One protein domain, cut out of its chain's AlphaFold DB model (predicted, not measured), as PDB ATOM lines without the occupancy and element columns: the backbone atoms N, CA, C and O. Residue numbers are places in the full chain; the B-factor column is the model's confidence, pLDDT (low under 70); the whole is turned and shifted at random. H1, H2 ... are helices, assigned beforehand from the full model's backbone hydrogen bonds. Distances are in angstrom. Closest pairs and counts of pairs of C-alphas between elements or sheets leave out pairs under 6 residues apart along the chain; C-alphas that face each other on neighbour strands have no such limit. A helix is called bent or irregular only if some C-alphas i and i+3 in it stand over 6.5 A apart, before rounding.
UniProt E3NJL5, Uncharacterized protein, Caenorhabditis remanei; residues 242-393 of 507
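This is residues 242 to 393 of the 507 residues of an uncharacterized protein of Caenorhabditis remanei (UniProt E3NJL5). Three long helices, H1, H3 and H5, make a loose up-and-down bundle, each running against the one before; H1 and H3 cross, and H5 runs past H3 and then past H1. Short H2 folds back at the far end of H1, and H4 lies beyond the other end of the bundle, touching no helix. The printed part has 152 residues with five named helices, H1 to H5 in chain order, and no named strand: all helix. It is loose, radius of gyration of the C-alphas 21.2 A, and only just elongated, spanning 66 by 33 by 28 A.

Start at the hub, H1, residues 242 to 278. It touches H3, residues 288 to 312, closest at the C-alphas of Gly 257 and Gly 302, 4.5 A, opposite ways at a steep tilt of 37 degrees, only just past shallow. With residues 263 to 274 alone it touches H5, residues 355 to 390, the same way at a shallow 18 degrees; the closest C-alphas, Ala 267 and Met 375, are 5.4 A apart. H3 touches H5 with residues 301 to 312 alone, closest at the C-alphas of Leu 312 and Lys 356, 5.2 A. H1 forms a hairpin with H2, residues 280 to 286; C-alphas 275 and 283, their closest, are 6.2 A apart. H4, residues 317 to 331, is apart from H1, H2, H3 and H5. Every O i to N i+4 pair is within hydrogen-bond range in H5; the counts are 31 of 33 in H1, 17 of 21 in H3, 9 of 11 in H4 and 0 of 3 in H2, where 3 of 4 O i to N i+3 pairs are.

Find C-alpha 242 at (-8.973, -6.126, 73.573); from there H1 runs 55.1 A, with a kink of 29 degrees near residue 249. H1 and H4 are only just irregular: C-alphas 247 and 250 are 7.0 A apart, 322 and 325 6.9 A. H2 spans 10.6 A, H3 37.7 A and H4 19.9 A. H5 runs 51.2 A to C-alpha 390 at (-13.024, 46.868, 106.641).

The C-alphas farthest apart, of Met 242 and His 392, are 67.2 A apart. The printed part has no cut; residues 332 to 354 are the long link. Mean pLDDT of the printed part is 76.4; 54 residues are under 70, among them 329 to 352.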
ATOM      1  N   MET A 242      -9.770  -7.197  74.189       52.28
ATOM      2  CA  MET A 242      -8.973  -6.126  73.573       52.28
ATOM      3  C   MET A 242      -9.791  -5.153  72.688       52.28
ATOM      4  O   MET A 242      -9.358  -4.024  72.456       52.28
ATOM      5  N   LYS A 243     -10.968  -5.556  72.179       54.69
ATOM      6  CA  LYS A 243     -11.887  -4.671  71.435       54.69
ATOM      7  C   LYS A 243     -12.693  -3.772  72.374       54.69
ATOM      8  O   LYS A 243     -12.806  -2.579  72.099       54.69
ATOM      9  N   ILE A 244     -13.198  -4.322  73.481       60.94
ATOM     10  CA  ILE A 244     -13.923  -3.571  74.522       60.94
ATOM     11  C   ILE A 244     -12.997  -2.488  75.086       60.94
ATOM     12  O   ILE A 244     -13.345  -1.306  75.098       60.94
ATOM     13  N   TRP A 245     -11.765  -2.878  75.429       60.59
ATOM     14  CA  TRP A 245     -10.746  -1.982  75.971       60.59
ATOM     15  C   TRP A 245     -10.431  -0.796  75.044       60.59
ATOM     16  O   TRP A 245     -10.464   0.362  75.466       60.59
ATOM     17  N   LYS A 246     -10.215  -1.065  73.747       62.69
ATOM     18  CA  LYS A 246      -9.979  -0.022  72.731       62.69
ATOM     19  C   LYS A 246     -11.186   0.902  72.523       62.69
ATOM     20  O   LYS A 246     -10.983   2.082  72.248       62.69
ATOM     21  N   SER A 247     -12.412   0.398  72.674       66.12
ATOM     22  CA  SER A 247     -13.633   1.200  72.519       66.12
ATOM     23  C   SER A 247     -13.908   2.127  73.706       66.12
ATOM     24  O   SER A 247     -14.478   3.198  73.513       66.12
ATOM     25  N   ALA A 248     -13.530   1.733  74.925       68.75
ATOM     26  CA  ALA A 248     -13.898   2.456  76.144       68.75
ATOM     27  C   ALA A 248     -12.799   3.387  76.696       68.75
ATOM     28  O   ALA A 248     -13.137   4.420  77.274       68.75
ATOM     29  N   ARG A 249     -11.507   3.116  76.441       71.50
ATOM     30  CA  ARG A 249     -10.372   4.014  76.774       71.50
ATOM     31  C   ARG A 249     -10.611   5.515  76.469       71.50
ATOM     32  O   ARG A 249     -10.283   6.336  77.335       71.50
ATOM     33  N   PRO A 250     -11.177   5.931  75.308       78.19
ATOM     34  CA  PRO A 250     -11.508   7.342  75.074       78.19
ATOM     35  C   PRO A 250     -12.574   7.884  76.044       78.19
ATOM     36  O   PRO A 250     -12.431   8.991  76.551       78.19
ATOM     37  N   VAL A 251     -13.608   7.106  76.375       79.94
ATOM     38  CA  VAL A 251     -14.678   7.534  77.297       79.94
ATOM     39  C   VAL A 251     -14.115   7.793  78.697       79.94
ATOM     40  O   VAL A 251     -14.395   8.831  79.303       79.94
ATOM     41  N   THR A 252     -13.255   6.901  79.195       73.81
ATOM     42  CA  THR A 252     -12.655   7.041  80.530       73.81
ATOM     43  C   THR A 252     -11.650   8.206  80.592       73.81
ATOM     44  O   THR A 252     -11.624   8.929  81.587       73.81
ATOM     45  N   THR A 253     -10.875   8.469  79.527       82.00
ATOM     46  CA  THR A 253      -9.999   9.671  79.440       82.00
ATOM     47  C   THR A 253     -10.784  10.979  79.320       82.00
ATOM     48  O   THR A 253     -10.377  11.994  79.886       82.00
ATOM     49  N   MET A 254     -11.937  10.984  78.644       84.56
ATOM     50  CA  MET A 254     -12.809  12.164  78.606       84.56
ATOM     51  C   MET A 254     -13.352  12.512  80.000       84.56
ATOM     52  O   MET A 254     -13.436  13.694  80.339       84.56
ATOM     53  N   HIS A 255     -13.643  11.515  80.842       81.56
ATOM     54  CA  HIS A 255     -14.070  11.752  82.223       81.56
ATOM     55  C   HIS A 255     -12.986  12.447  83.073       81.56
ATOM     56  O   HIS A 255     -13.292  13.416  83.773       81.56
ATOM     57  N   THR A 256     -11.714  12.027  82.984       82.81
ATOM     58  CA  THR A 256     -10.618  12.695  83.722       82.81
ATOM     59  C   THR A 256     -10.368  14.119  83.212       82.81
ATOM     60  O   THR A 256     -10.175  15.035  84.015       82.81
ATOM     61  N   GLY A 257     -10.495  14.348  81.898       87.38
ATOM     62  CA  GLY A 257     -10.486  15.690  81.307       87.38
ATOM     63  C   GLY A 257     -11.590  16.604  81.862       87.38
ATOM     64  O   GLY A 257     -11.307  17.726  82.283       87.38
ATOM     65  N   VAL A 258     -12.838  16.125  81.946       87.94
ATOM     66  CA  VAL A 258     -13.974  16.884  82.518       87.94
ATOM     67  C   VAL A 258     -13.768  17.204  84.006       87.94
ATOM     68  O   VAL A 258     -14.110  18.304  84.455       87.94
ATOM     69  N   TYR A 259     -13.157  16.300  84.775       83.25
ATOM     70  CA  TYR A 259     -12.793  16.563  86.171       83.25
ATOM     71  C   TYR A 259     -11.766  17.708  86.288       83.25
ATOM     72  O   TYR A 259     -11.954  18.642  87.072       83.25
ATOM     73  N   SER A 260     -10.741  17.715  85.429       89.19
ATOM     74  CA  SER A 260      -9.748  18.797  85.345       89.19
ATOM     75  C   SER A 260     -10.349  20.148  84.922       89.19
ATOM     76  O   SER A 260     -10.053  21.179  85.540       89.19
ATOM     77  N   VAL A 261     -11.257  20.156  83.935       90.62
ATOM     78  CA  VAL A 261     -12.042  21.348  83.554       90.62
ATOM     79  C   VAL A 261     -12.826  21.880  84.759       90.62
ATOM     80  O   VAL A 261     -12.841  23.086  84.998       90.62
ATOM     81  N   THR A 262     -13.422  20.991  85.560       87.12
ATOM     82  CA  THR A 262     -14.218  21.359  86.743       87.12
ATOM     83  C   THR A 262     -13.362  22.003  87.840       87.12
ATOM     84  O   THR A 262     -13.739  23.051  88.365       87.12
ATOM     85  N   ILE A 263     -12.179  21.452  88.144       85.62
ATOM     86  CA  ILE A 263     -11.221  22.073  89.084       85.62
ATOM     87  C   ILE A 263     -10.761  23.445  88.567       85.62
ATOM     88  O   ILE A 263     -10.714  24.415  89.325       85.62
ATOM     89  N   SER A 264     -10.481  23.551  87.267       91.62
ATOM     90  CA  SER A 264     -10.056  24.808  86.639       91.62
ATOM     91  C   SER A 264     -11.154  25.878  86.709       91.62
ATOM     92  O   SER A 264     -10.870  27.038  86.999       91.62
ATOM     93  N   LEU A 265     -12.424  25.497  86.519       88.31
ATOM     94  CA  LEU A 265     -13.577  26.391  86.687       88.31
ATOM     95  C   LEU A 265     -13.737  26.883  88.135       88.31
ATOM     96  O   LEU A 265     -14.117  28.037  88.336       88.31
ATOM     97  N   LEU A 266     -13.425  26.058  89.142       83.94
ATOM     98  CA  LEU A 266     -13.409  26.498  90.545       83.94
ATOM     99  C   LEU A 266     -12.315  27.552  90.787       83.94
ATOM    100  O   LEU A 266     -12.595  28.584  91.397       83.94
ATOM    101  N   ALA A 267     -11.106  27.365  90.243       88.50
ATOM    102  CA  ALA A 267     -10.044  28.374  90.327       88.50
ATOM    103  C   ALA A 267     -10.438  29.702  89.655       88.50
ATOM    104  O   ALA A 267     -10.279  30.769  90.253       88.50
ATOM    105  N   VAL A 268     -11.039  29.647  88.460       89.69
ATOM    106  CA  VAL A 268     -11.562  30.833  87.756       89.69
ATOM    107  C   VAL A 268     -12.643  31.550  88.574       89.69
ATOM    108  O   VAL A 268     -12.631  32.779  88.651       89.69
ATOM    109  N   GLN A 269     -13.535  30.819  89.256       84.19
ATOM    110  CA  GLN A 269     -14.515  31.431  90.161       84.19
ATOM    111  C   GLN A 269     -13.857  32.176  91.333       84.19
ATOM    112  O   GLN A 269     -14.386  33.206  91.757       84.19
ATOM    113  N   PHE A 270     -12.713  31.714  91.847       80.44
ATOM    114  CA  PHE A 270     -11.976  32.437  92.888       80.44
ATOM    115  C   PHE A 270     -11.260  33.686  92.364       80.44
ATOM    116  O   PHE A 270     -11.311  34.718  93.037       80.44
ATOM    117  N   ILE A 271     -10.700  33.652  91.149       86.94
ATOM    118  CA  ILE A 271     -10.155  34.853  90.491       86.94
ATOM    119  C   ILE A 271     -11.269  35.890  90.263       86.94
ATOM    120  O   ILE A 271     -11.112  37.054  90.638       86.94
ATOM    121  N   TYR A 272     -12.418  35.463  89.723       83.69
ATOM    122  CA  TYR A 272     -13.588  36.322  89.509       83.69
ATOM    123  C   TYR A 272     -14.033  37.016  90.802       83.69
ATOM    124  O   TYR A 272     -14.169  38.239  90.839       83.69
ATOM    125  N   ARG A 273     -14.210  36.244  91.883       78.06
ATOM    126  CA  ARG A 273     -14.623  36.752  93.202       78.06
ATOM    127  C   ARG A 273     -13.617  37.746  93.781       78.06
ATOM    128  O   ARG A 273     -14.024  38.772  94.319       78.06
ATOM    129  N   TYR A 274     -12.320  37.474  93.641       78.00
ATOM    130  CA  TYR A 274     -11.265  38.390  94.067       78.00
ATOM    131  C   TYR A 274     -11.328  39.719  93.286       78.00
ATOM    132  O   TYR A 274     -11.364  40.785  93.900       78.00
ATOM    133  N   TRP A 275     -11.441  39.702  91.954       80.12
ATOM    134  CA  TRP A 275     -11.546  40.949  91.175       80.12
ATOM    135  C   TRP A 275     -12.868  41.698  91.403       80.12
ATOM    136  O   TRP A 275     -12.854  42.926  91.487       80.12
ATOM    137  N   ALA A 276     -13.986  40.992  91.597       76.06
ATOM    138  CA  ALA A 276     -15.275  41.602  91.933       76.06
ATOM    139  C   ALA A 276     -15.239  42.390  93.259       76.06
ATOM    140  O   ALA A 276     -15.897  43.422  93.373       76.06
ATOM    141  N   LEU A 277     -14.447  41.939  94.240       71.31
ATOM    142  CA  LEU A 277     -14.317  42.584  95.554       71.31
ATOM    143  C   LEU A 277     -13.295  43.734  95.599       71.31
ATOM    144  O   LEU A 277     -13.439  44.640  96.422       71.31
ATOM    145  N   PHE A 278     -12.255  43.718  94.753       69.31
ATOM    146  CA  PHE A 278     -11.149  44.685  94.856       69.31
ATOM    147  C   PHE A 278     -10.935  45.591  93.638       69.31
ATOM    148  O   PHE A 278     -10.366  46.669  93.827       69.31
ATOM    149  N   SER A 279     -11.356  45.205  92.429       64.56
ATOM    150  CA  SER A 279     -10.944  45.872  91.184       64.56
ATOM    151  C   SER A 279     -11.975  45.754  90.046       64.56
ATOM    152  O   SER A 279     -11.756  45.068  89.048       64.56
ATOM    153  N   LEU A 280     -13.071  46.521  90.136       67.62
ATOM    154  CA  LEU A 280     -14.148  46.581  89.125       67.62
ATOM    155  C   LEU A 280     -13.652  46.734  87.671       67.62
ATOM    156  O   LEU A 280     -14.227  46.127  86.771       67.62
ATOM    157  N   ASN A 281     -12.560  47.469  87.432       68.12
ATOM    158  CA  ASN A 281     -11.983  47.649  86.090       68.12
ATOM    159  C   ASN A 281     -11.453  46.330  85.487       68.12
ATOM    160  O   ASN A 281     -11.519  46.138  84.274       68.12
ATOM    161  N   HIS A 282     -10.972  45.397  86.317       72.69
ATOM    162  CA  HIS A 282     -10.500  44.077  85.874       72.69
ATOM    163  C   HIS A 282     -11.661  43.112  85.585       72.69
ATOM    164  O   HIS A 282     -11.501  42.154  84.831       72.69
ATOM    165  N   LEU A 283     -12.866  43.394  86.095       76.00
ATOM    166  CA  LEU A 283     -14.071  42.617  85.785       76.00
ATOM    167  C   LEU A 283     -14.436  42.669  84.285       76.00
ATOM    168  O   LEU A 283     -15.123  41.783  83.785       76.00
ATOM    169  N   THR A 284     -13.903  43.647  83.543       75.31
ATOM    170  CA  THR A 284     -13.990  43.758  82.075       75.31
ATOM    171  C   THR A 284     -13.466  42.515  81.340       75.31
ATOM    172  O   THR A 284     -13.954  42.202  80.258       75.31
ATOM    173  N   TYR A 285     -12.520  41.761  81.918       79.25
ATOM    174  CA  TYR A 285     -12.035  40.496  81.340       79.25
ATOM    175  C   TYR A 285     -13.055  39.350  81.417       79.25
ATOM    176  O   TYR A 285     -12.912  38.361  80.707       79.25
ATOM    177  N   PHE A 286     -14.091  39.471  82.249       81.94
ATOM    178  CA  PHE A 286     -15.184  38.498  82.350       81.94
ATOM    179  C   PHE A 286     -16.411  38.882  81.505       81.94
ATOM    180  O   PHE A 286     -17.406  38.157  81.516       81.94
ATOM    181  N   HIS A 287     -16.358  39.996  80.763       79.81
ATOM    182  CA  HIS A 287     -17.493  40.535  80.014       79.81
ATOM    183  C   HIS A 287     -17.270  40.489  78.493       79.81
ATOM    184  O   HIS A 287     -16.177  40.771  77.996       79.81
ATOM    185  N   GLY A 288     -18.320  40.140  77.741       82.38
ATOM    186  CA  GLY A 288     -18.255  39.957  76.287       82.38
ATOM    187  C   GLY A 288     -17.224  38.905  75.850       82.38
ATOM    188  O   GLY A 288     -16.858  38.006  76.611       82.38
ATOM    189  N   CYS A 289     -16.715  39.035  74.622       80.19
ATOM    190  CA  CYS A 289     -15.782  38.076  74.013       80.19
ATOM    191  C   CYS A 289     -14.476  37.871  74.805       80.19
ATOM    192  O   CYS A 289     -13.854  36.820  74.676       80.19
ATOM    193  N   LYS A 290     -14.073  38.818  75.668       81.50
ATOM    194  CA  LYS A 290     -12.876  38.681  76.521       81.50
ATOM    195  C   LYS A 290     -12.993  37.517  77.514       81.50
ATOM    196  O   LYS A 290     -11.983  36.909  77.856       81.50
ATOM    197  N   SER A 291     -14.217  37.132  77.882       84.94
ATOM    198  CA  SER A 291     -14.481  35.998  78.778       84.94
ATOM    199  C   SER A 291     -14.048  34.638  78.195       84.94
ATOM    200  O   SER A 291     -13.793  33.695  78.944       84.94
ATOM    201  N   LEU A 292     -13.867  34.537  76.867       89.19
ATOM    202  CA  LEU A 292     -13.369  33.322  76.203       89.19
ATOM    203  C   LEU A 292     -11.968  32.902  76.681       89.19
ATOM    204  O   LEU A 292     -11.656  31.713  76.642       89.19
ATOM    205  N   ILE A 293     -11.157  33.833  77.198       91.88
ATOM    206  CA  ILE A 293      -9.838  33.540  77.787       91.88
ATOM    207  C   ILE A 293      -9.963  32.499  78.916       91.88
ATOM    208  O   ILE A 293      -9.142  31.588  79.019       91.88
ATOM    209  N   TRP A 294     -11.028  32.572  79.719       91.94
ATOM    210  CA  TRP A 294     -11.277  31.627  80.811       91.94
ATOM    211  C   TRP A 294     -11.762  30.261  80.322       91.94
ATOM    212  O   TRP A 294     -11.398  29.238  80.901       91.94
ATOM    213  N   ALA A 295     -12.527  30.222  79.227       91.62
ATOM    214  CA  ALA A 295     -12.892  28.966  78.579       91.62
ATOM    215  C   ALA A 295     -11.645  28.260  78.017       91.62
ATOM    216  O   ALA A 295     -11.451  27.073  78.273       91.62
ATOM    217  N   VAL A 296     -10.758  29.003  77.342       94.25
ATOM    218  CA  VAL A 296      -9.467  28.491  76.851       94.25
ATOM    219  C   VAL A 296      -8.592  27.996  78.007       94.25
ATOM    220  O   VAL A 296      -8.064  26.893  77.913       94.25
ATOM    221  N   TYR A 297      -8.498  28.732  79.122       94.25
ATOM    222  CA  TYR A 297      -7.783  28.294  80.333       94.25
ATOM    223  C   TYR A 297      -8.292  26.935  80.845       94.25
ATOM    224  O   TYR A 297      -7.504  26.011  81.045       94.25
ATOM    225  N   CYS A 298      -9.607  26.772  81.015       94.06
ATOM    226  CA  CYS A 298     -10.180  25.517  81.506       94.06
ATOM    227  C   CYS A 298     -10.000  24.357  80.511       94.06
ATOM    228  O   CYS A 298      -9.680  23.243  80.929       94.06
ATOM    229  N   ILE A 299     -10.161  24.612  79.208       94.25
ATOM    230  CA  ILE A 299      -9.959  23.617  78.141       94.25
ATOM    231  C   ILE A 299      -8.481  23.211  78.035       94.25
ATOM    232  O   ILE A 299      -8.199  22.035  77.827       94.25
ATOM    233  N   PHE A 300      -7.539  24.136  78.232       95.06
ATOM    234  CA  PHE A 300      -6.098  23.871  78.207       95.06
ATOM    235  C   PHE A 300      -5.683  22.867  79.291       95.06
ATOM    236  O   PHE A 300      -5.106  21.828  78.974       95.06
ATOM    237  N   PHE A 301      -6.046  23.110  80.556       93.62
ATOM    238  CA  PHE A 301      -5.746  22.162  81.639       93.62
ATOM    239  C   PHE A 301      -6.493  20.831  81.475       93.62
ATOM    240  O   PHE A 301      -5.884  19.772  81.649       93.62
ATOM    241  N   GLY A 302      -7.760  20.874  81.042       92.31
ATOM    242  CA  GLY A 302      -8.533  19.678  80.696       92.31
ATOM    243  C   GLY A 302      -7.879  18.826  79.607       92.31
ATOM    244  O   GLY A 302      -7.789  17.607  79.746       92.31
ATOM    245  N   GLY A 303      -7.376  19.471  78.554       93.00
ATOM    246  CA  GLY A 303      -6.672  18.839  77.442       93.00
ATOM    247  C   GLY A 303      -5.333  18.234  77.856       93.00
ATOM    248  O   GLY A 303      -5.046  17.103  77.470       93.00
ATOM    249  N   ILE A 304      -4.543  18.925  78.688       93.69
ATOM    250  CA  ILE A 304      -3.279  18.383  79.220       93.69
ATOM    251  C   ILE A 304      -3.539  17.150  80.091       93.69
ATOM    252  O   ILE A 304      -2.857  16.140  79.920       93.69
ATOM    253  N   TRP A 305      -4.531  17.187  80.990       90.75
ATOM    254  CA  TRP A 305      -4.861  16.028  81.828       90.75
ATOM    255  C   TRP A 305      -5.367  14.858  80.970       90.75
ATOM    256  O   TRP A 305      -4.855  13.749  81.107       90.75
ATOM    257  N   LEU A 306      -6.296  15.099  80.036       90.88
ATOM    258  CA  LEU A 306      -6.822  14.081  79.116       90.88
ATOM    259  C   LEU A 306      -5.703  13.439  78.279       90.88
ATOM    260  O   LEU A 306      -5.593  12.213  78.239       90.88
ATOM    261  N   MET A 307      -4.841  14.254  77.664       88.94
ATOM    262  CA  MET A 307      -3.693  13.792  76.873       88.94
ATOM    263  C   MET A 307      -2.689  13.020  77.744       88.94
ATOM    264  O   MET A 307      -2.168  11.985  77.329       88.94
ATOM    265  N   GLY A 308      -2.464  13.478  78.976       86.50
ATOM    266  CA  GLY A 308      -1.655  12.782  79.970       86.50
ATOM    267  C   GLY A 308      -2.224  11.416  80.344       86.50
ATOM    268  O   GLY A 308      -1.479  10.440  80.364       86.50
ATOM    269  N   SER A 309      -3.532  11.314  80.601       84.62
ATOM    270  CA  SER A 309      -4.193  10.035  80.906       84.62
ATOM    271  C   SER A 309      -4.174   9.097  79.697       84.62
ATOM    272  O   SER A 309      -3.946   7.904  79.862       84.62
ATOM    273  N   TYR A 310      -4.348   9.613  78.476       83.88
ATOM    274  CA  TYR A 310      -4.387   8.781  77.272       83.88
ATOM    275  C   TYR A 310      -3.036   8.124  76.951       83.88
ATOM    276  O   TYR A 310      -3.013   6.966  76.528       83.88
ATOM    277  N   ASN A 311      -1.925   8.838  77.169       82.38
ATOM    278  CA  ASN A 311      -0.579   8.385  76.794       82.38
ATOM    279  C   ASN A 311       0.224   7.754  77.946       82.38
ATOM    280  O   ASN A 311       1.059   6.889  77.694       82.38
ATOM    281  N   LEU A 312       0.014   8.185  79.197       78.62
ATOM    282  CA  LEU A 312       0.833   7.754  80.344       78.62
ATOM    283  C   LEU A 312       0.130   6.749  81.269       78.62
ATOM    284  O   LEU A 312       0.810   6.107  82.065       78.62
ATOM    285  N   LEU A 313      -1.198   6.604  81.174       71.56
ATOM    286  CA  LEU A 313      -2.007   5.731  82.039       71.56
ATOM    287  C   LEU A 313      -2.567   4.514  81.281       71.56
ATOM    288  O   LEU A 313      -3.729   4.131  81.401       71.56
ATOM    289  N   GLU A 314      -1.704   3.930  80.457       66.69
ATOM    290  CA  GLU A 314      -1.932   2.671  79.758       66.69
ATOM    291  C   GLU A 314      -1.900   1.490  80.741       66.69
ATOM    292  O   GLU A 314      -1.030   1.432  81.614       66.69
ATOM    293  N   MET A 315      -2.849   0.554  80.603       63.78
ATOM    294  CA  MET A 315      -2.720  -0.759  81.233       63.78
ATOM    295  C   MET A 315      -1.780  -1.623  80.398       63.78
ATOM    296  O   MET A 315      -2.016  -1.823  79.208       63.78
ATOM    297  N   ASP A 316      -0.763  -2.160  81.061       67.25
ATOM    298  CA  ASP A 316       0.096  -3.219  80.539       67.25
ATOM    299  C   ASP A 316      -0.341  -4.556  81.161       67.25
ATOM    300  O   ASP A 316      -0.880  -4.587  82.273       67.25
ATOM    301  N   ASP A 317      -0.020  -5.668  80.496       68.75
ATOM    302  CA  ASP A 317      -0.367  -7.039  80.911       68.75
ATOM    303  C   ASP A 317       0.025  -7.379  82.366       68.75
ATOM    304  O   ASP A 317      -0.601  -8.224  83.007       68.75
ATOM    305  N   VAL A 318       1.066  -6.731  82.905       67.62
ATOM    306  CA  VAL A 318       1.524  -6.895  84.297       67.62
ATOM    307  C   VAL A 318       0.518  -6.297  85.284       67.62
ATOM    308  O   VAL A 318       0.148  -6.948  86.262       67.62
ATOM    309  N   ALA A 319       0.012  -5.093  85.003       66.38
ATOM    310  CA  ALA A 319      -1.028  -4.466  85.813       66.38
ATOM    311  C   ALA A 319      -2.373  -5.196  85.655       66.38
ATOM    312  O   ALA A 319      -3.103  -5.339  86.634       66.38
ATOM    313  N   GLU A 320      -2.680  -5.717  84.460       67.69
ATOM    314  CA  GLU A 320      -3.861  -6.564  84.250       67.69
ATOM    315  C   GLU A 320      -3.823  -7.807  85.149       67.69
ATOM    316  O   GLU A 320      -4.758  -8.026  85.917       67.69
ATOM    317  N   LYS A 321      -2.719  -8.567  85.132       69.75
ATOM    318  CA  LYS A 321      -2.533  -9.751  85.992       69.75
ATOM    319  C   LYS A 321      -2.585  -9.414  87.482       69.75
ATOM    320  O   LYS A 321      -3.232 -10.137  88.234       69.75
ATOM    321  N   TYR A 322      -1.940  -8.322  87.901       69.12
ATOM    322  CA  TYR A 322      -1.904  -7.896  89.305       69.12
ATOM    323  C   TYR A 322      -3.309  -7.619  89.868       69.12
ATOM    324  O   TYR A 322      -3.603  -7.986  91.002       69.12
ATOM    325  N   PHE A 323      -4.200  -7.019  89.070       70.25
ATOM    326  CA  PHE A 323      -5.570  -6.715  89.497       70.25
ATOM    327  C   PHE A 323      -6.612  -7.784  89.110       70.25
ATOM    328  O   PHE A 323      -7.720  -7.760  89.650       70.25
ATOM    329  N   GLU A 324      -6.291  -8.742  88.229       72.00
ATOM    330  CA  GLU A 324      -7.225  -9.793  87.785       72.00
ATOM    331  C   GLU A 324      -7.721 -10.664  88.942       72.00
ATOM    332  O   GLU A 324      -8.931 -10.844  89.089       72.00
ATOM    333  N   GLN A 325      -6.811 -11.156  89.788       67.62
ATOM    334  CA  GLN A 325      -7.161 -12.003  90.932       67.62
ATOM    335  C   GLN A 325      -8.113 -11.290  91.909       67.62
ATOM    336  O   GLN A 325      -9.033 -11.901  92.447       67.62
ATOM    337  N   GLU A 326      -7.944  -9.984  92.096       67.00
ATOM    338  CA  GLU A 326      -8.603  -9.237  93.172       67.00
ATOM    339  C   GLU A 326      -9.927  -8.601  92.746       67.00
ATOM    340  O   GLU A 326     -10.866  -8.519  93.543       67.00
ATOM    341  N   MET A 327     -10.067  -8.256  91.463       71.00
ATOM    342  CA  MET A 327     -11.382  -8.005  90.867       71.00
ATOM    343  C   MET A 327     -12.243  -9.275  90.857       71.00
ATOM    344  O   MET A 327     -13.444  -9.198  91.135       71.00
ATOM    345  N   LEU A 328     -11.634 -10.446  90.629       71.31
ATOM    346  CA  LEU A 328     -12.337 -11.726  90.702       71.31
ATOM    347  C   LEU A 328     -12.789 -12.043  92.140       71.31
ATOM    348  O   LEU A 328     -13.948 -12.390  92.339       71.31
ATOM    349  N   ILE A 329     -11.916 -11.883  93.141       69.88
ATOM    350  CA  ILE A 329     -12.235 -12.177  94.551       69.88
ATOM    351  C   ILE A 329     -13.260 -11.189  95.129       69.88
ATOM    352  O   ILE A 329     -14.225 -11.612  95.767       69.88
ATOM    353  N   ARG A 330     -13.071  -9.875  94.939       68.94
ATOM    354  CA  ARG A 330     -13.895  -8.849  95.612       68.94
ATOM    355  C   ARG A 330     -15.177  -8.479  94.874       68.94
ATOM    356  O   ARG A 330     -16.119  -8.014  95.515       68.94
ATOM    357  N   TYR A 331     -15.207  -8.642  93.552       68.19
ATOM    358  CA  TYR A 331     -16.311  -8.180  92.704       68.19
ATOM    359  C   TYR A 331     -16.865  -9.256  91.758       68.19
ATOM    360  O   TYR A 331     -17.899  -9.019  91.137       68.19
ATOM    361  N   SER A 332     -16.233 -10.432  91.662       66.44
ATOM    362  CA  SER A 332     -16.627 -11.527  90.760       66.44
ATOM    363  C   SER A 332     -16.664 -11.147  89.271       66.44
ATOM    364  O   SER A 332     -17.428 -11.736  88.505       66.44
ATOM    365  N   VAL A 333     -15.830 -10.189  88.841       67.44
ATOM    366  CA  VAL A 333     -15.686  -9.797  87.424       67.44
ATOM    367  C   VAL A 333     -14.218  -9.865  87.003       67.44
ATOM    368  O   VAL A 333     -13.337  -9.464  87.759       67.44
ATOM    369  N   SER A 334     -13.941 -10.348  85.787       64.31
ATOM    370  CA  SER A 334     -12.587 -10.301  85.218       64.31
ATOM    371  C   SER A 334     -12.257  -8.894  84.716       64.31
ATOM    372  O   SER A 334     -13.073  -8.257  84.046       64.31
ATOM    373  N   VAL A 335     -11.023  -8.437  84.959       62.34
ATOM    374  CA  VAL A 335     -10.486  -7.169  84.421       62.34
ATOM    375  C   VAL A 335     -10.621  -7.100  82.894       62.34
ATOM    376  O   VAL A 335     -10.870  -6.033  82.345       62.34
ATOM    377  N   LYS A 336     -10.567  -8.245  82.203       61.25
ATOM    378  CA  LYS A 336     -10.693  -8.348  80.739       61.25
ATOM    379  C   LYS A 336     -12.059  -7.901  80.203       61.25
ATOM    380  O   LYS A 336     -12.164  -7.579  79.022       61.25
ATOM    381  N   GLU A 337     -13.095  -7.858  81.042       59.47
ATOM    382  CA  GLU A 337     -14.439  -7.402  80.656       59.47
ATOM    383  C   GLU A 337     -14.740  -5.947  81.080       59.47
ATOM    384  O   GLU A 337     -15.766  -5.409  80.664       59.47
ATOM    385  N   ILE A 338     -13.852  -5.273  81.835       62.31
ATOM    386  CA  ILE A 338     -14.050  -3.894  82.331       62.31
ATOM    387  C   ILE A 338     -12.924  -2.945  81.863       62.31
ATOM    388  O   ILE A 338     -11.746  -3.216  82.097       62.31
ATOM    389  N   PRO A 339     -13.240  -1.764  81.298       55.06
ATOM    390  CA  PRO A 339     -12.257  -0.698  81.106       55.06
ATOM    391  C   PRO A 339     -11.892  -0.039  82.449       55.06
ATOM    392  O   PRO A 339     -12.726   0.604  83.086       55.06
ATOM    393  N   ALA A 340     -10.637  -0.176  82.879       59.88
ATOM    394  CA  ALA A 340     -10.149   0.328  84.163       59.88
ATOM    395  C   ALA A 340      -8.881   1.185  84.006       59.88
ATOM    396  O   ALA A 340      -8.081   0.965  83.102       59.88
ATOM    397  N   PHE A 341      -8.659   2.134  84.924       60.84
ATOM    398  CA  PHE A 341      -7.350   2.770  85.099       60.84
ATOM    399  C   PHE A 341      -6.686   2.226  86.360       60.84
ATOM    400  O   PHE A 341      -7.070   2.569  87.477       60.84
ATOM    401  N   THR A 342      -5.674   1.385  86.179       60.94
ATOM    402  CA  THR A 342      -4.905   0.801  87.280       60.94
ATOM    403  C   THR A 342      -3.652   1.626  87.554       60.94
ATOM    404  O   THR A 342      -2.704   1.615  86.765       60.94
ATOM    405  N   PHE A 343      -3.618   2.330  88.684       62.31
ATOM    406  CA  PHE A 343      -2.422   3.046  89.114       62.31
ATOM    407  C   PHE A 343      -1.494   2.119  89.909       62.31
ATOM    408  O   PHE A 343      -1.698   1.890  91.099       62.31
ATOM    409  N   LEU A 344      -0.464   1.595  89.243       63.84
ATOM    410  CA  LEU A 344       0.582   0.776  89.862       63.84
ATOM    411  C   LEU A 344       1.864   1.610  90.028       63.84
ATOM    412  O   LEU A 344       2.394   2.120  89.041       63.84
ATOM    413  N   ALA A 345       2.336   1.799  91.264       64.19
ATOM    414  CA  ALA A 345       3.482   2.670  91.563       64.19
ATOM    415  C   ALA A 345       4.846   1.977  91.370       64.19
ATOM    416  O   ALA A 345       5.806   2.616  90.931       64.19
ATOM    417  N   TYR A 346       4.907   0.678  91.667       63.94
ATOM    418  CA  TYR A 346       6.106  -0.161  91.633       63.94
ATOM    419  C   TYR A 346       5.858  -1.391  90.760       63.94
ATOM    420  O   TYR A 346       4.769  -1.961  90.810       63.94
ATOM    421  N   GLU A 347       6.854  -1.809  89.983       67.50
ATOM    422  CA  GLU A 347       6.778  -3.041  89.197       67.50
ATOM    423  C   GLU A 347       6.817  -4.268  90.139       67.50
ATOM    424  O   GLU A 347       7.661  -4.283  91.040       67.50
ATOM    425  N   PRO A 348       5.945  -5.290  89.988       61.69
ATOM    426  CA  PRO A 348       5.796  -6.346  90.999       61.69
ATOM    427  C   PRO A 348       7.012  -7.265  91.167       61.69
ATOM    428  O   PRO A 348       7.169  -7.864  92.228       61.69
ATOM    429  N   GLU A 349       7.842  -7.401  90.129       63.41
ATOM    430  CA  GLU A 349       8.979  -8.333  90.110       63.41
ATOM    431  C   GLU A 349      10.282  -7.668  90.594       63.41
ATOM    432  O   GLU A 349      10.964  -8.220  91.456       63.41
ATOM    433  N   ASP A 350      10.592  -6.453  90.119       64.19
ATOM    434  CA  ASP A 350      11.835  -5.732  90.455       64.19
ATOM    435  C   ASP A 350      11.685  -4.681  91.576       64.19
ATOM    436  O   ASP A 350      12.680  -4.137  92.060       64.19
ATOM    437  N   GLY A 351      10.458  -4.307  91.956       64.75
ATOM    438  CA  GLY A 351      10.199  -3.216  92.910       64.75
ATOM    439  C   GLY A 351      10.573  -1.811  92.405       64.75
ATOM    440  O   GLY A 351      10.562  -0.851  93.177       64.75
ATOM    441  N   LEU A 352      10.911  -1.662  91.120       69.44
ATOM    442  CA  LEU A 352      11.302  -0.390  90.504       69.44
ATOM    443  C   LEU A 352      10.094   0.529  90.271       69.44
ATOM    444  O   LEU A 352       8.993   0.073  89.975       69.44
ATOM    445  N   ILE A 353      10.296   1.847  90.372       71.88
ATOM    446  CA  ILE A 353       9.226   2.834  90.152       71.88
ATOM    447  C   ILE A 353       8.859   2.884  88.664       71.88
ATOM    448  O   ILE A 353       9.685   3.236  87.816       71.88
ATOM    449  N   ARG A 354       7.593   2.596  88.346       72.94
ATOM    450  CA  ARG A 354       7.098   2.514  86.966       72.94
ATOM    451  C   ARG A 354       6.998   3.908  86.329       72.94
ATOM    452  O   ARG A 354       6.029   4.643  86.530       72.94
ATOM    453  N   GLY A 355       8.011   4.274  85.540       74.75
ATOM    454  CA  GLY A 355       8.252   5.645  85.064       74.75
ATOM    455  C   GLY A 355       7.078   6.343  84.356       74.75
ATOM    456  O   GLY A 355       6.829   7.515  84.634       74.75
ATOM    457  N   LYS A 356       6.312   5.640  83.502       75.75
ATOM    458  CA  LYS A 356       5.090   6.188  82.863       75.75
ATOM    459  C   LYS A 356       4.049   6.606  83.914       75.75
ATOM    460  O   LYS A 356       3.616   7.757  83.936       75.75
ATOM    461  N   ASN A 357       3.709   5.694  84.828       76.75
ATOM    462  CA  ASN A 357       2.718   5.916  85.883       76.75
ATOM    463  C   ASN A 357       3.174   7.031  86.838       76.75
ATOM    464  O   ASN A 357       2.397   7.928  87.171       76.75
ATOM    465  N   ALA A 358       4.453   7.026  87.227       78.94
ATOM    466  CA  ALA A 358       5.037   8.079  88.051       78.94
ATOM    467  C   ALA A 358       4.994   9.453  87.354       78.94
ATOM    468  O   ALA A 358       4.613  10.438  87.984       78.94
ATOM    469  N   SER A 359       5.293   9.520  86.053       82.62
ATOM    470  CA  SER A 359       5.157  10.743  85.251       82.62
ATOM    471  C   SER A 359       3.704  11.240  85.200       82.62
ATOM    472  O   SER A 359       3.466  12.434  85.378       82.62
ATOM    473  N   HIS A 360       2.722  10.339  85.060       83.81
ATOM    474  CA  HIS A 360       1.302  10.707  85.109       83.81
ATOM    475  C   HIS A 360       0.890  11.295  86.470       83.81
ATOM    476  O   HIS A 360       0.206  12.316  86.529       83.81
ATOM    477  N   SER A 361       1.348  10.682  87.564       81.62
ATOM    478  CA  SER A 361       1.129  11.185  88.924       81.62
ATOM    479  C   SER A 361       1.761  12.562  89.134       81.62
ATOM    480  O   SER A 361       1.101  13.462  89.656       81.62
ATOM    481  N   VAL A 362       3.002  12.776  88.680       86.31
ATOM    482  CA  VAL A 362       3.652  14.097  88.735       86.31
ATOM    483  C   VAL A 362       2.850  15.124  87.934       86.31
ATOM    484  O   VAL A 362       2.575  16.196  88.462       86.31
ATOM    485  N   LEU A 363       2.390  14.790  86.723       89.38
ATOM    486  CA  LEU A 363       1.565  15.680  85.898       89.38
ATOM    487  C   LEU A 363       0.264  16.100  86.608       89.38
ATOM    488  O   LEU A 363      -0.031  17.294  86.681       89.38
ATOM    489  N   ILE A 364      -0.487  15.143  87.170       85.56
ATOM    490  CA  ILE A 364      -1.704  15.434  87.947       85.56
ATOM    491  C   ILE A 364      -1.373  16.321  89.149       85.56
ATOM    492  O   ILE A 364      -2.031  17.344  89.351       85.56
ATOM    493  N   ASN A 365      -0.346  15.971  89.927       85.62
ATOM    494  CA  ASN A 365       0.046  16.740  91.105       85.62
ATOM    495  C   ASN A 365       0.495  18.164  90.741       85.62
ATOM    496  O   ASN A 365       0.116  19.098  91.441       85.62
ATOM    497  N   SER A 366       1.218  18.369  89.635       89.12
ATOM    498  CA  SER A 366       1.594  19.705  89.151       89.12
ATOM    499  C   SER A 366       0.382  20.540  88.734       89.12
ATOM    500  O   SER A 366       0.283  21.702  89.134       89.12
ATOM    501  N   ILE A 367      -0.571  19.963  87.987       89.94
ATOM    502  CA  ILE A 367      -1.812  20.659  87.602       89.94
ATOM    503  C   ILE A 367      -2.620  21.025  88.852       89.94
ATOM    504  O   ILE A 367      -3.030  22.174  89.012       89.94
ATOM    505  N   MET A 368      -2.818  20.071  89.763       85.81
ATOM    506  CA  MET A 368      -3.560  20.295  91.000       85.81
ATOM    507  C   MET A 368      -2.889  21.333  91.906       85.81
ATOM    508  O   MET A 368      -3.555  22.267  92.345       85.81
ATOM    509  N   ALA A 369      -1.579  21.230  92.143       86.69
ATOM    510  CA  ALA A 369      -0.832  22.187  92.958       86.69
ATOM    511  C   ALA A 369      -0.883  23.608  92.378       86.69
ATOM    512  O   ALA A 369      -1.022  24.566  93.139       86.69
ATOM    513  N   PHE A 370      -0.851  23.760  91.049       90.81
ATOM    514  CA  PHE A 370      -1.043  25.057  90.398       90.81
ATOM    515  C   PHE A 370      -2.458  25.613  90.632       90.81
ATOM    516  O   PHE A 370      -2.600  26.738  91.114       90.81
ATOM    517  N   GLN A 371      -3.508  24.823  90.372       89.50
ATOM    518  CA  GLN A 371      -4.896  25.269  90.567       89.50
ATOM    519  C   GLN A 371      -5.187  25.602  92.045       89.50
ATOM    520  O   GLN A 371      -5.801  26.631  92.330       89.50
ATOM    521  N   TYR A 372      -4.707  24.799  93.002       83.31
ATOM    522  CA  TYR A 372      -4.856  25.095  94.434       83.31
ATOM    523  C   TYR A 372      -3.991  26.273  94.880       83.31
ATOM    524  O   TYR A 372      -4.461  27.082  95.674       83.31
ATOM    525  N   GLY A 373      -2.785  26.440  94.330       86.69
ATOM    526  CA  GLY A 373      -1.953  27.623  94.553       86.69
ATOM    527  C   GLY A 373      -2.678  28.911  94.162       86.69
ATOM    528  O   GLY A 373      -2.735  29.846  94.958       86.69
ATOM    529  N   VAL A 374      -3.332  28.926  92.994       89.00
ATOM    530  CA  VAL A 374      -4.187  30.040  92.544       89.00
ATOM    531  C   VAL A 374      -5.366  30.269  93.498       89.00
ATOM    532  O   VAL A 374      -5.597  31.409  93.909       89.00
ATOM    533  N   MET A 375      -6.093  29.217  93.898       85.44
ATOM    534  CA  MET A 375      -7.236  29.341  94.820       85.44
ATOM    535  C   MET A 375      -6.826  29.872  96.202       85.44
ATOM    536  O   MET A 375      -7.460  30.794  96.721       85.44
ATOM    537  N   ILE A 376      -5.749  29.333  96.780       83.31
ATOM    538  CA  ILE A 376      -5.217  29.729  98.089       83.31
ATOM    539  C   ILE A 376      -4.668  31.158  98.029       83.31
ATOM    540  O   ILE A 376      -4.985  31.958  98.905       83.31
ATOM    541  N   PHE A 377      -3.929  31.524  96.979       86.50
ATOM    542  CA  PHE A 377      -3.424  32.886  96.781       86.50
ATOM    543  C   PHE A 377      -4.562  33.909  96.648       86.50
ATOM    544  O   PHE A 377      -4.533  34.947  97.312       86.50
ATOM    545  N   CYS A 378      -5.591  33.625  95.842       83.69
ATOM    546  CA  CYS A 378      -6.759  34.506  95.724       83.69
ATOM    547  C   CYS A 378      -7.508  34.620  97.062       83.69
ATOM    548  O   CYS A 378      -7.861  35.724  97.477       83.69
ATOM    549  N   GLY A 379      -7.701  33.499  97.762       77.62
ATOM    550  CA  GLY A 379      -8.372  33.447  99.060       77.62
ATOM    551  C   GLY A 379      -7.638  34.186 100.179       77.62
ATOM    552  O   GLY A 379      -8.257  34.940 100.929       77.62
ATOM    553  N   TRP A 380      -6.318  34.019 100.262       79.69
ATOM    554  CA  TRP A 380      -5.472  34.683 101.253       79.69
ATOM    555  C   TRP A 380      -5.405  36.192 101.011       79.69
ATOM    556  O   TRP A 380      -5.698  36.971 101.915       79.69
ATOM    557  N   ASN A 381      -5.124  36.618  99.772       78.69
ATOM    558  CA  ASN A 381      -5.144  38.037  99.404       78.69
ATOM    559  C   ASN A 381      -6.509  38.679  99.676       78.69
ATOM    560  O   ASN A 381      -6.570  39.824 100.126       78.69
ATOM    561  N   MET A 382      -7.595  37.945  99.420       75.06
ATOM    562  CA  MET A 382      -8.944  38.389  99.747       75.06
ATOM    563  C   MET A 382      -9.155  38.529 101.254       75.06
ATOM    564  O   MET A 382      -9.794  39.490 101.659       75.06
ATOM    565  N   HIS A 383      -8.610  37.642 102.090       71.50
ATOM    566  CA  HIS A 383      -8.693  37.799 103.542       71.50
ATOM    567  C   HIS A 383      -7.916  39.024 104.034       71.50
ATOM    568  O   HIS A 383      -8.507  39.882 104.693       71.50
ATOM    569  N   SER A 384      -6.628  39.136 103.696       74.06
ATOM    570  CA  SER A 384      -5.764  40.207 104.210       74.06
ATOM    571  C   SER A 384      -6.250  41.596 103.781       74.06
ATOM    572  O   SER A 384      -6.432  42.472 104.624       74.06
ATOM    573  N   LYS A 385      -6.557  41.785 102.489       70.44
ATOM    574  CA  LYS A 385      -7.023  43.081 101.956       70.44
ATOM    575  C   LYS A 385      -8.450  43.434 102.387       70.44
ATOM    576  O   LYS A 385      -8.844  44.597 102.300       70.44
ATOM    577  N   MET A 386      -9.250  42.454 102.819       65.06
ATOM    578  CA  MET A 386     -10.588  42.713 103.353       65.06
ATOM    579  C   MET A 386     -10.516  43.253 104.780       65.06
ATOM    580  O   MET A 386     -11.184  44.244 105.044       65.06
ATOM    581  N   GLU A 387      -9.704  42.674 105.674       65.81
ATOM    582  CA  GLU A 387      -9.529  43.203 107.043       65.81
ATOM    583  C   GLU A 387      -9.038  44.663 107.016       65.81
ATOM    584  O   GLU A 387      -9.600  45.520 107.698       65.81
ATOM    585  N   GLU A 388      -8.085  44.972 106.130       65.06
ATOM    586  CA  GLU A 388      -7.592  46.330 105.869       65.06
ATOM    587  C   GLU A 388      -8.710  47.278 105.380       65.06
ATOM    588  O   GLU A 388      -8.987  48.304 106.008       65.06
ATOM    589  N   LYS A 389      -9.441  46.927 104.309       59.81
ATOM    590  CA  LYS A 389     -10.543  47.771 103.796       59.81
ATOM    591  C   LYS A 389     -11.736  47.878 104.759       59.81
ATOM    592  O   LYS A 389     -12.444  48.886 104.742       59.81
ATOM    593  N   ILE A 390     -11.962  46.883 105.618       58.41
ATOM    594  CA  ILE A 390     -13.024  46.868 106.641       58.41
ATOM    595  C   ILE A 390     -12.813  47.960 107.707       58.41
ATOM    596  O   ILE A 390     -13.788  48.364 108.354       58.41
ATOM    597  N   ALA A 391     -11.602  48.511 107.856       55.59
ATOM    598  CA  ALA A 391     -11.356  49.685 108.696       55.59
ATOM    599  C   ALA A 391     -12.109  50.940 108.205       55.59
ATOM    600  O   ALA A 391     -12.704  51.643 109.019       55.59
ATOM    601  N   HIS A 392     -12.165  51.176 106.887       56.88
ATOM    602  CA  HIS A 392     -12.679  52.420 106.287       56.88
ATOM    603  C   HIS A 392     -14.169  52.409 105.884       56.88
ATOM    604  O   HIS A 392     -14.688  53.438 105.445       56.88
ATOM    605  N   PHE A 393     -14.888  51.287 106.013       56.78
ATOM    606  CA  PHE A 393     -16.313  51.211 105.646       56.78
ATOM    607  C   PHE A 393     -17.275  51.541 106.800       56.78
ATOM    608  O   PHE A 393     -17.085  51.123 107.943       56.78
TER     609      PHE A 393